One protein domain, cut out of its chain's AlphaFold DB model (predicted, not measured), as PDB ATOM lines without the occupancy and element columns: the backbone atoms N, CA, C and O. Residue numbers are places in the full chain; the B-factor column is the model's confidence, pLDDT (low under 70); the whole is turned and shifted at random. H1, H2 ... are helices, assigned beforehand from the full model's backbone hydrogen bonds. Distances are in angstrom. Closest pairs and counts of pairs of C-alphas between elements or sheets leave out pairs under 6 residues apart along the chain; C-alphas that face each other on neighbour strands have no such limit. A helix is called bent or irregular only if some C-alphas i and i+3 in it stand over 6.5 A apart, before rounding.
ATOM      1  N   PRO A  53      97.480 106.361 108.039       94.62
ATOM      2  CA  PRO A  53      98.441 105.753 108.961       94.62
ATOM      3  C   PRO A  53      97.800 104.749 109.934       94.62
ATOM      4  O   PRO A  53      98.473 103.823 110.390       94.62
ATOM      5  N   GLU A  54      96.505 104.883 110.221       94.19
ATOM      6  CA  GLU A  54      95.732 104.017 111.113       94.19
ATOM      7  C   GLU A  54      95.610 102.568 110.630       94.19
ATOM      8  O   GLU A  54      95.440 101.668 111.458       94.19
ATOM      9  N   ILE A  55      95.742 102.317 109.320       94.25
ATOM     10  CA  ILE A  55      95.666 100.956 108.775       94.25
ATOM     11  C   ILE A  55      97.021 100.236 108.782       94.25
ATOM     12  O   ILE A  55      97.068  99.009 108.707       94.25
ATOM     13  N   ARG A  56      98.141 100.962 108.905       94.25
ATOM     14  CA  ARG A  56      99.494 100.384 108.869       94.25
ATOM     15  C   ARG A  56      99.745  99.316 109.957       94.25
ATOM     16  O   ARG A  56     100.361  98.297 109.624       94.25
ATOM     17  N   PRO A  57      99.253  99.463 111.206       94.94
ATOM     18  CA  PRO A  57      99.450  98.461 112.256       94.94
ATOM     19  C   PRO A  57      98.880  97.070 111.952       94.94
ATOM     20  O   PRO A  57      99.381  96.082 112.487       94.94
ATOM     21  N   TYR A  58      97.873  96.961 111.079       94.38
ATOM     22  CA  TYR A  58      97.299  95.667 110.677       94.38
ATOM     23  C   TYR A  58      98.212  94.863 109.733       94.38
ATOM     24  O   TYR A  58      97.993  93.667 109.523       94.38
ATOM     25  N   PHE A  59      99.232  95.516 109.167       95.25
ATOM     26  CA  PHE A  59     100.232  94.904 108.292       95.25
ATOM     27  C   PHE A  59     101.567  94.714 109.018       95.25
ATOM     28  O   PHE A  59     102.141  93.639 108.970       95.25
ATOM     29  N   TYR A  60     102.057  95.730 109.729       93.94
ATOM     30  CA  TYR A  60     103.426  95.690 110.264       93.94
ATOM     31  C   TYR A  60     103.528  95.473 111.776       93.94
ATOM     32  O   TYR A  60     104.583  95.056 112.244       93.94
ATOM     33  N   ASP A  61     102.457  95.723 112.535       93.81
ATOM     34  CA  ASP A  61     102.505  95.725 114.006       93.81
ATOM     35  C   ASP A  61     101.645  94.605 114.628       93.81
ATOM     36  O   ASP A  61     101.394  94.594 115.832       93.81
ATOM     37  N   GLY A  62     101.168  93.656 113.812       91.38
ATOM     38  CA  GLY A  62     100.413  92.490 114.278       91.38
ATOM     39  C   GLY A  62      99.002  92.793 114.798       91.38
ATOM     40  O   GLY A  62      98.420  91.956 115.489       91.38
ATOM     41  N   LYS A  63      98.426  93.963 114.487       92.38
ATOM     42  CA  LYS A  63      97.052  94.291 114.898       92.38
ATOM     43  C   LYS A  63      96.053  93.348 114.191       92.38
ATOM     44  O   LYS A  63      96.062  93.291 112.960       92.38
ATOM     45  N   PRO A  64      95.192  92.614 114.923       90.81
ATOM     46  CA  PRO A  64      94.219  91.709 114.314       90.81
ATOM     47  C   PRO A  64      93.139  92.487 113.555       90.81
ATOM     48  O   PRO A  64      92.775  93.589 113.956       90.81
ATOM     49  N   VAL A  65      92.607  91.906 112.479       88.19
ATOM     50  CA  VAL A  65      91.477  92.477 111.732       88.19
ATOM     51  C   VAL A  65      90.174  91.994 112.363       88.19
ATOM     52  O   VAL A  65      89.896  90.799 112.348       88.19
ATOM     53  N   GLY A  66      89.392  92.913 112.930       82.12
ATOM     54  CA  GLY A  66      88.028  92.637 113.382       82.12
ATOM     55  C   GLY A  66      87.001  92.752 112.249       82.12
ATOM     56  O   GLY A  66      87.204  93.489 111.282       82.12
ATOM     57  N   ASP A  67      85.874  92.052 112.384       74.12
ATOM     58  CA  ASP A  67      84.791  92.077 111.386       74.12
ATOM     59  C   ASP A  67      84.069  93.433 111.295       74.12
ATOM     60  O   ASP A  67      83.618  93.810 110.212       74.12
ATOM     61  N   ASP A  68      84.043  94.197 112.391       78.75
ATOM     62  CA  ASP A  68      83.357  95.494 112.506       78.75
ATOM     63  C   ASP A  68      84.320  96.697 112.483       78.75
ATOM     64  O   ASP A  68      83.989  97.788 112.952       78.75
ATOM     65  N   GLU A  69      85.536  96.515 111.963       81.75
ATOM     66  CA  GLU A  69      86.519  97.600 111.902       81.75
ATOM     67  C   GLU A  69      86.043  98.735 110.972       81.75
ATOM     68  O   GLU A  69      85.718  98.467 109.808       81.75
ATOM     69  N   PRO A  70      86.051 100.009 111.419       81.94
ATOM     70  CA  PRO A  70      85.601 101.144 110.607       81.94
ATOM     71  C   PRO A  70      86.310 101.238 109.249       81.94
ATOM     72  O   PRO A  70      85.696 101.581 108.239       81.94
ATOM     73  N   ASP A  71      87.590 100.861 109.212       86.94
ATOM     74  CA  ASP A  71      88.437 100.902 108.020       86.94
ATOM     75  C   ASP A  71      88.553  99.547 107.300       86.94
ATOM     76  O   ASP A  71      89.414  99.375 106.433       86.94
ATOM     77  N   ARG A  72      87.681  98.569 107.593       89.25
ATOM     78  CA  ARG A  72      87.754  97.200 107.040       89.25
ATOM     79  C   ARG A  72      87.896  97.159 105.519       89.25
ATOM     80  O   ARG A  72      88.682  96.373 104.993       89.25
ATOM     81  N   HIS A  73      87.168  98.010 104.796       90.88
ATOM     82  CA  HIS A  73      87.265  98.076 103.335       90.88
ATOM     83  C   HIS A  73      88.628  98.588 102.850       90.88
ATOM     84  O   HIS A  73      89.148  98.065 101.867       90.88
ATOM     85  N   ARG A  74      89.229  99.558 103.550       92.56
ATOM     86  CA  ARG A  74      90.567 100.076 103.228       92.56
ATOM     87  C   ARG A  74      91.646  99.053 103.545       92.56
ATOM     88  O   ARG A  74      92.503  98.807 102.703       92.56
ATOM     89  N   ILE A  75      91.564  98.415 104.714       94.62
ATOM     90  CA  ILE A  75      92.476  97.336 105.114       94.62
ATOM     91  C   ILE A  75      92.429  96.214 104.073       94.62
ATOM     92  O   ILE A  75      93.469  95.769 103.597       94.62
ATOM     93  N   ARG A  76      91.229  95.797 103.655       93.69
ATOM     94  CA  ARG A  76      91.067  94.766 102.624       93.69
ATOM     95  C   ARG A  76      91.655  95.189 101.277       93.69
ATOM     96  O   ARG A  76      92.393  94.411 100.686       93.69
ATOM     97  N   ALA A  77      91.367  96.402 100.808       93.38
ATOM     98  CA  ALA A  77      91.894  96.896  99.534       93.38
ATOM     99  C   ALA A  77      93.430  96.989  99.537       93.38
ATOM    100  O   ALA A  77      94.076  96.610  98.562       93.38
ATOM    101  N   ALA A  78      94.025  97.436 100.646       94.62
ATOM    102  CA  ALA A  78      95.475  97.451 100.809       94.62
ATOM    103  C   ALA A  78      96.059  96.027 100.845       94.62
ATOM    104  O   ALA A  78      97.089  95.776 100.221       94.62
ATOM    105  N   ALA A  79      95.392  95.080 101.515       95.62
ATOM    106  CA  ALA A  79      95.815  93.680 101.543       95.62
ATOM    107  C   ALA A  79      95.780  93.026 100.155       95.62
ATOM    108  O   ALA A  79      96.733  92.345  99.781       95.62
ATOM    109  N   GLU A  80      94.722  93.276  99.384       95.25
ATOM    110  CA  GLU A  80      94.592  92.830  97.995       95.25
ATOM    111  C   GLU A  80      95.730  93.383  97.129       95.25
ATOM    112  O   GLU A  80      96.458  92.613  96.509       95.25
ATOM    113  N   LEU A  81      95.980  94.699  97.183       93.56
ATOM    114  CA  LEU A  81      97.065  95.342  96.434       93.56
ATOM    115  C   LEU A  81      98.447  94.753  96.767       93.56
ATOM    116  O   LEU A  81      99.271  94.546  95.870       93.56
ATOM    117  N   ILE A  82      98.718  94.485  98.048       95.19
ATOM    118  CA  ILE A  82      99.984  93.883  98.483       95.19
ATOM    119  C   ILE A  82     100.117  92.458  97.937       95.19
ATOM    120  O   ILE A  82     101.160  92.119  97.375       95.19
ATOM    121  N   LEU A  83      99.081  91.626  98.069       96.25
ATOM    122  CA  LEU A  83      99.118  90.235  97.609       96.25
ATOM    123  C   LEU A  83      99.216  90.134  96.084       96.25
ATOM    124  O   LEU A  83     100.016  89.345  95.583       96.25
ATOM    125  N   ASP A  84      98.509  90.985  95.344       94.44
ATOM    126  CA  ASP A  84      98.630  91.086  93.887       94.44
ATOM    127  C   ASP A  84     100.064  91.452  93.476       94.44
ATOM    128  O   ASP A  84     100.645  90.866  92.555       94.44
ATOM    129  N   THR A  85     100.676  92.387  94.209       92.38
ATOM    130  CA  THR A  85     102.072  92.788  93.998       92.38
ATOM    131  C   THR A  85     103.028  91.628  94.284       92.38
ATOM    132  O   THR A  85     103.937  91.364  93.492       92.38
ATOM    133  N   PHE A  86     102.821  90.897  95.382       94.75
ATOM    134  CA  PHE A  86     103.638  89.741  95.758       94.75
ATOM    135  C   PHE A  86     103.542  88.619  94.724       94.75
ATOM    136  O   PHE A  86     104.574  88.095  94.299       94.75
ATOM    137  N   GLU A  87     102.335  88.284  94.269       95.19
ATOM    138  CA  GLU A  87     102.111  87.248  93.260       95.19
ATOM    139  C   GLU A  87     102.792  87.624  91.942       95.19
ATOM    140  O   GLU A  87     103.479  86.798  91.339       95.19
ATOM    141  N   TRP A  88     102.694  88.889  91.522       91.75
ATOM    142  CA  TRP A  88     103.344  89.357  90.300       91.75
ATOM    143  C   TRP A  88     104.875  89.297  90.384       91.75
ATOM    144  O   TRP A  88     105.534  88.815  89.455       91.75
ATOM    145  N   ILE A  89     105.458  89.741  91.503       90.31
ATOM    146  CA  ILE A  89     106.908  89.651  91.739       90.31
ATOM    147  C   ILE A  89     107.342  88.188  91.708       90.31
ATOM    148  O   ILE A  89     108.311  87.835  91.029       90.31
ATOM    149  N   TRP A  90     106.599  87.319  92.395       93.31
ATOM    150  CA  TRP A  90     106.931  85.907  92.478       93.31
ATOM    151  C   TRP A  90     106.790  85.186  91.139       93.31
ATOM    152  O   TRP A  90     107.627  84.346  90.790       93.31
ATOM    153  N   TYR A  91     105.786  85.546  90.341       91.81
ATOM    154  CA  TYR A  91     105.612  85.068  88.972       91.81
ATOM    155  C   TYR A  91     106.837  85.398  88.106       91.81
ATOM    156  O   TYR A  91     107.333  84.539  87.371       91.81
ATOM    157  N   ARG A  92     107.388  86.608  88.256       89.00
ATOM    158  CA  ARG A  92     108.543  87.105  87.491       89.00
ATOM    159  C   ARG A  92     109.906  86.819  88.106       89.00
ATOM    160  O   ARG A  92     110.914  87.266  87.567       89.00
ATOM    161  N   ARG A  93     109.987  86.027  89.177       89.50
ATOM    162  CA  ARG A  93     111.244  85.767  89.903       89.50
ATOM    163  C   ARG A  93     112.416  85.294  89.033       89.50
ATOM    164  O   ARG A  93     113.556  85.597  89.343       89.50
ATOM    165  N   LYS A  94     112.147  84.610  87.912       88.56
ATOM    166  CA  LYS A  94     113.176  84.153  86.956       88.56
ATOM    167  C   LYS A  94     113.900  85.294  86.228       88.56
ATOM    168  O   LYS A  94     114.969  85.065  85.674       88.56
ATOM    169  N   ASP A  95     113.313  86.489  86.216       86.31
ATOM    170  CA  ASP A  95     113.924  87.698  85.662       86.31
ATOM    171  C   ASP A  95     114.888  88.358  86.665       86.31
ATOM    172  O   ASP A  95     115.641  89.260  86.299       86.31
ATOM    173  N   LEU A  96     114.872  87.929  87.932       84.06
ATOM    174  CA  LEU A  96     115.731  88.454  88.986       84.06
ATOM    175  C   LEU A  96     117.076  87.721  89.003       84.06
ATOM    176  O   LEU A  96     117.185  86.542  88.669       84.06
ATOM    177  N   ASN A  97     118.123  88.416  89.448       87.19
ATOM    178  CA  ASN A  97     119.352  87.735  89.848       87.19
ATOM    179  C   ASN A  97     119.143  87.008  91.193       87.19
ATOM    180  O   ASN A  97     118.208  87.321  91.928       87.19
ATOM    181  N   ALA A  98     120.041  86.080  91.539       87.75
ATOM    182  CA  ALA A  98     119.901  85.243  92.738       87.75
ATOM    183  C   ALA A  98     119.699  86.048  94.037       87.75
ATOM    184  O   ALA A  98     118.838  85.706  94.840       87.75
ATOM    185  N   LYS A  99     120.434  87.155  94.212       87.00
ATOM    186  CA  LYS A  99     120.293  88.029  95.391       87.00
ATOM    187  C   LYS A  99     118.939  88.739  95.426       87.00
ATOM    188  O   LYS A  99     118.354  88.902  96.487       87.00
ATOM    189  N   GLY A 100     118.456  89.186  94.268       87.69
ATOM    190  CA  GLY A 100     117.150  89.819  94.136       87.69
ATOM    191  C   GLY A 100     116.022  88.839  94.433       87.69
ATOM    192  O   GLY A 100     115.109  89.181  95.175       87.69
ATOM    193  N   GLU A 101     116.106  87.618  93.902       91.44
ATOM    194  CA  GLU A 101     115.141  86.561  94.212       91.44
ATOM    195  C   GLU A 101     115.114  86.250  95.714       91.44
ATOM    196  O   GLU A 101     114.036  86.210  96.303       91.44
ATOM    197  N   GLU A 102     116.278  86.065  96.341       93.00
ATOM    198  CA  GLU A 102     116.394  85.791  97.777       93.00
ATOM    199  C   GLU A 102     115.810  86.924  98.631       93.00
ATOM    200  O   GLU A 102     115.015  86.665  99.533       93.00
ATOM    201  N   GLY A 103     116.136  88.181  98.310       91.81
ATOM    202  CA  GLY A 103     115.608  89.342  99.028       91.81
ATOM    203  C   GLY A 103     114.085  89.453  98.937       91.81
ATOM    204  O   GLY A 103     113.420  89.640  99.954       91.81
ATOM    205  N   TRP A 104     113.517  89.276  97.740       92.62
ATOM    206  CA  TRP A 104     112.061  89.293  97.563       92.62
ATOM    207  C   TRP A 104     111.378  88.109  98.239       92.62
ATOM    208  O   TRP A 104     110.324  88.288  98.843       92.62
ATOM    209  N   ARG A 105     111.979  86.916  98.184       95.19
ATOM    210  CA  ARG A 105     111.485  85.730  98.892       95.19
ATOM    211  C   ARG A 105     111.379  85.999 100.390       95.19
ATOM    212  O   ARG A 105     110.313  85.788 100.959       95.19
ATOM    213  N   ALA A 106     112.467  86.475 100.999       94.62
ATOM    214  CA  ALA A 106     112.517  86.777 102.424       94.62
ATOM    215  C   ALA A 106     111.468  87.830 102.802       94.62
ATOM    216  O   ALA A 106     110.707  87.617 103.737       94.62
ATOM    217  N   TYR A 107     111.372  88.912 102.027       93.50
ATOM    218  CA  TYR A 107     110.405  89.978 102.275       93.50
ATOM    219  C   TYR A 107     108.948  89.503 102.188       93.50
ATOM    220  O   TYR A 107     108.157  89.807 103.080       93.50
ATOM    221  N   ILE A 108     108.587  88.745 101.146       95.31
ATOM    222  CA  ILE A 108     107.220  88.230 100.969       95.31
ATOM    223  C   ILE A 108     106.852  87.290 102.121       95.31
ATOM    224  O   ILE A 108     105.776  87.426 102.697       95.31
ATOM    225  N   VAL A 109     107.744  86.354 102.463       95.62
ATOM    226  CA  VAL A 109     107.531  85.388 103.551       95.62
ATOM    227  C   VAL A 109     107.364  86.099 104.892       95.62
ATOM    228  O   VAL A 109     106.374  85.864 105.583       95.62
ATOM    229  N   ASP A 110     108.291  86.993 105.234       94.25
ATOM    230  CA  ASP A 110     108.285  87.727 106.500       94.25
ATOM    231  C   ASP A 110     107.034  88.606 106.624       94.25
ATOM    232  O   ASP A 110     106.266  88.465 107.578       94.25
ATOM    233  N   THR A 111     106.746  89.416 105.600       94.69
ATOM    234  CA  THR A 111     105.581  90.311 105.594       94.69
ATOM    235  C   THR A 111     104.278  89.519 105.673       94.69
ATOM    236  O   THR A 111     103.418  89.839 106.487       94.69
ATOM    237  N   PHE A 112     104.121  88.450 104.887       96.06
ATOM    238  CA  PHE A 112     102.914  87.620 104.940       96.06
ATOM    239  C   PHE A 112     102.726  86.977 106.322       96.06
ATOM    240  O   PHE A 112     101.635  87.024 106.891       96.06
ATOM    241  N   SER A 113     103.793  86.403 106.885       93.31
ATOM    242  CA  SER A 113     103.737  85.712 108.180       93.31
ATOM    243  C   SER A 113     103.445  86.644 109.360       93.31
ATOM    244  O   SER A 113     102.837  86.216 110.340       93.31
ATOM    245  N   SER A 114     103.817  87.921 109.251       92.50
ATOM    246  CA  SER A 114     103.648  88.929 110.302       92.50
ATOM    247  C   SER A 114     102.408  89.815 110.139       92.50
ATOM    248  O   SER A 114     102.078  90.542 111.073       92.50
ATOM    249  N   SER A 115     101.701  89.741 109.002       95.56
ATOM    250  CA  SER A 115     100.545  90.597 108.688       95.56
ATOM    251  C   SER A 115      99.198  89.877 108.864       95.56
ATOM    252  O   SER A 115      98.760  89.175 107.940       95.56
ATOM    253  N   PRO A 116      98.447  90.109 109.961       94.00
ATOM    254  CA  PRO A 116      97.086  89.592 110.104       94.00
ATOM    255  C   PRO A 116      96.162  89.990 108.950       94.00
ATOM    256  O   PRO A 116      95.354  89.177 108.510       94.00
ATOM    257  N   ALA A 117      96.300  91.209 108.412       95.19
ATOM    258  CA  ALA A 117      95.476  91.662 107.293       95.19
ATOM    259  C   ALA A 117      95.697  90.850 106.010       95.19
ATOM    260  O   ALA A 117      94.731  90.516 105.318       95.19
ATOM    261  N   LEU A 118      96.954  90.500 105.708       96.31
ATOM    262  CA  LEU A 118      97.281  89.694 104.530       96.31
ATOM    263  C   LEU A 118      96.758  88.272 104.688       96.31
ATOM    264  O   LEU A 118      96.128  87.757 103.770       96.31
ATOM    265  N   GLN A 119      96.964  87.662 105.857       94.94
ATOM    266  CA  GLN A 119      96.475  86.311 106.134       94.94
ATOM    267  C   GLN A 119      94.949  86.241 106.082       94.94
ATOM    268  O   GLN A 119      94.401  85.329 105.463       94.94
ATOM    269  N   HIS A 120      94.269  87.236 106.654       93.19
ATOM    270  CA  HIS A 120      92.813  87.315 106.650       93.19
ATOM    271  C   HIS A 120      92.244  87.427 105.229       93.19
ATOM    272  O   HIS A 120      91.348  86.671 104.857       93.19
ATOM    273  N   HIS A 121      92.779  88.335 104.399       95.19
ATOM    274  CA  HIS A 121      92.338  88.448 103.003       95.19
ATOM    275  C   HIS A 121      92.645  87.168 102.221       95.19
ATOM    276  O   HIS A 121      91.752  86.619 101.566       95.19
ATOM    277  N   TYR A 122      93.872  86.657 102.345       95.56
ATOM    278  CA  TYR A 122      94.340  85.453 101.660       95.56
ATOM    279  C   TYR A 122      93.486  84.224 101.978       95.56
ATOM    280  O   TYR A 122      93.179  83.450 101.075       95.56
ATOM    281  N   ALA A 123      93.037  84.047 103.222       92.94
ATOM    282  CA  ALA A 123      92.267  82.866 103.603       92.94
ATOM    283  C   ALA A 123      90.956  82.709 102.806       92.94
ATOM    284  O   ALA A 123      90.526  81.589 102.539       92.94
ATOM    285  N   SER A 124      90.362  83.820 102.362       91.44
ATOM    286  CA  SER A 124      89.165  83.828 101.504       91.44
ATOM    287  C   SER A 124      89.457  83.869  99.996       91.44
ATOM    288  O   SER A 124      88.537  83.756  99.188       91.44
ATOM    289  N   SER A 125      90.722  84.045  99.605       94.88
ATOM    290  CA  SER A 125      91.137  84.343  98.224       94.88
ATOM    291  C   SER A 125      92.363  83.546  97.755       94.88
ATOM    292  O   SER A 125      92.941  83.852  96.718       94.88
ATOM    293  N   ALA A 126      92.752  82.485  98.469       94.88
ATOM    294  CA  ALA A 126      93.982  81.729  98.208       94.88
ATOM    295  C   ALA A 126      94.111  81.229  96.756       94.88
ATOM    296  O   ALA A 126      95.208  81.190  96.202       94.88
ATOM    297  N   SER A 127      92.988  80.898  96.105       95.69
ATOM    298  CA  SER A 127      92.954  80.454  94.705       95.69
ATOM    299  C   SER A 127      93.449  81.505  93.702       95.69
ATOM    300  O   SER A 127      93.826  81.140  92.588       95.69
ATOM    301  N   TRP A 128      93.486  82.786  94.080       96.75
ATOM    302  CA  TRP A 128      93.997  83.879  93.247       96.75
ATOM    303  C   TRP A 128      95.528  83.946  93.252       96.75
ATOM    304  O   TRP A 128      96.120  84.489  92.322       96.75
ATOM    305  N   TYR A 129      96.171  83.346  94.260       96.75
ATOM    306  CA  TYR A 129      97.590  83.532  94.564       96.75
ATOM    307  C   TYR A 129      98.373  82.206  94.571       96.75
ATOM    308  O   TYR A 129      98.906  81.791  95.609       96.75
ATOM    309  N   PRO A 130      98.446  81.476  93.441       96.06
ATOM    310  CA  PRO A 130      99.088  80.163  93.392       96.06
ATOM    311  C   PRO A 130     100.601  80.216  93.669       96.06
ATOM    312  O   PRO A 130     101.155  79.272  94.241       96.06
ATOM    313  N   GLY A 131     101.287  81.294  93.278       94.94
ATOM    314  CA  GLY A 131     102.704  81.505  93.552       94.94
ATOM    315  C   GLY A 131     102.982  81.676  95.042       94.94
ATOM    316  O   GLY A 131     103.851  80.986  95.581       94.94
ATOM    317  N   ILE A 132     102.209  82.538  95.703       94.62
ATOM    318  CA  ILE A 132     102.263  82.743  97.155       94.62
ATOM    319  C   ILE A 132     101.871  81.463  97.902       94.62
ATOM    320  O   ILE A 132     102.585  81.055  98.813       94.62
ATOM    321  N   THR A 133     100.812  80.767  97.470       94.44
ATOM    322  CA  THR A 133     100.372  79.487  98.062       94.44
ATOM    323  C   THR A 133     101.516  78.483  98.117       94.44
ATOM    324  O   THR A 133     101.799  77.884  99.155       94.44
ATOM    325  N   ARG A 134     102.217  78.317  96.990       94.00
ATOM    326  CA  ARG A 134     103.381  77.437  96.912       94.00
ATOM    327  C   ARG A 134     104.506  77.916  97.828       94.00
ATOM    328  O   ARG A 134     105.131  77.092  98.486       94.00
ATOM    329  N   LEU A 135     104.763  79.220  97.860       92.56
ATOM    330  CA  LEU A 135     105.835  79.796  98.662       92.56
ATOM    331  C   LEU A 135     105.609  79.571 100.166       92.56
ATOM    332  O   LEU A 135     106.518  79.117 100.854       92.56
ATOM    333  N   ILE A 136     104.397  79.821 100.658       90.94
ATOM    334  CA  ILE A 136     103.989  79.594 102.052       90.94
ATOM    335  C   ILE A 136     104.112  78.110 102.413       90.94
ATOM    336  O   ILE A 136     104.687  77.778 103.450       90.94
ATOM    337  N   ALA A 137     103.640  77.214 101.537       89.69
ATOM    338  CA  ALA A 137     103.741  75.771 101.744       89.69
ATOM    339  C   ALA A 137     105.200  75.289 101.827       89.69
ATOM    340  O   ALA A 137     105.525  74.458 102.672       89.69
ATOM    341  N   GLU A 138     106.092  75.836 100.994       90.25
ATOM    342  CA  GLU A 138     107.532  75.537 101.026       90.25
ATOM    343  C   GLU A 138     108.205  75.971 102.346       90.25
ATOM    344  O   GLU A 138     109.203  75.368 102.735       90.25
ATOM    345  N   HIS A 139     107.662  76.976 103.045       88.56
ATOM    346  CA  HIS A 139     108.241  77.540 104.277       88.56
ATOM    347  C   HIS A 139     107.482  77.137 105.553       88.56
ATOM    348  O   HIS A 139     107.844  77.584 106.638       88.56
ATOM    349  N   GLY A 140     106.452  76.292 105.448       84.94
ATOM    350  CA  GLY A 140     105.703  75.786 106.603       84.94
ATOM    351  C   GLY A 140     104.952  76.865 107.390       84.94
ATOM    352  O   GLY A 140     104.744  76.707 108.591       84.94
TER     353      GLY A 140
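This is residues 53 to 140 of the 179 residues of an uncharacterized protein of Micromonospora sp. M71_S20 (UniProt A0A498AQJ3). Two long helices, H2 and H3, fold back on each other as a slightly splayed helical hairpin, and H4 and H5 cross over one side of it, H4 over H2 and H5 across both. The very short H1 packs at the corner where H3 turns into H4, and the long link of residues 61 to 71 loops from it to the start of H2. The printed part has 88 residues, with five named helices in the order H1, H2, H3, H4, H5 and no named strand; its class is all helix, and the helix packing is mostly crossed. The whole is compact, with a radius of gyration of the C-alphas of 13.3 A, and elongated in outline, spanning 42 by 25 by 22 A.

H2, the longest helix with 20 residues, runs from Arg 72 to Tyr 91; its C-alphas go from (87.754, 97.200, 107.040) to (105.612, 85.068, 88.972), 28.2 A from first to last. H3, residues 98 to 114, measures 24.2 A from C-alpha 98 to C-alpha 114. H4 holds residues 116 to 128 and measures 18.1 A; it is irregular, with C-alphas 124 and 127 8.5 A apart. H5 holds residues 130 to 139, is 14.5 A long, and ends with C-alpha 139 at (108.241, 77.540, 104.277). H1, residues 57 to 60, is four residues long and begins with C-alpha 57 at (99.450, 98.461, 112.256).

H2 and H3 form a helical hairpin, running opposite ways at a shallow tilt of 26 degrees. They touch through residues 86 to 90 of H2 and 104 to 108 of H3 alone, and their closest C-alphas are those of Phe 86 and Ile 108, 6.5 A apart. H4 touches H2 at a steep tilt of 57 degrees, running the same way; they touch through residues 117 to 122 of H4 and 75 to 83 of H2 alone, and the closest C-alphas are those of Ala 79 and Leu 118, 5.2 A apart. H5 is about perpendicular to H2, at 83 degrees, and touches its residues 86 to 91, with the C-alphas of Glu 87 and Gly 131 the closest at 5.8 A. H3 is the hub, touching four other helices. It touches H4 only at the corner by their link, and only just, with 3 pairs of C-alphas within 8 A; the closest are those of Phe 112 and Leu 118, 6.0 A apart. H3 and H5 also only just touch, with 3 such pairs, and stand about perpendicular at 85 degrees; the C-alphas of Val 109 and Ile 136 are the closest, 7.0 A apart. H1 touches H4, where the closest C-alphas are those of Tyr 58 and Ala 117 at 5.6 A, and it touches H3, where they are those of Tyr 60 and Ser 114 at 6.8 A. H1 and H5 are apart. Every pair of O i and N i+4 is within hydrogen-bond range in H2, H3 and H5; in H4 it is 6 of 9, and H1 is too short for such a pair.

The two C-alphas farthest apart are those of Asp 68 and Asn 97, at 43.2 A. Asp 68 is in the long link of 11 residues between H1 and H2, and Asn 97 in the short link of 6 residues between H2 and H3. The links from H3 to H4 and from H4 to H5 are tight, with 1 residue each. The printed part runs from 53 to 140 with no cut. Its mean pLDDT is 92.1, and no printed residue is under 70.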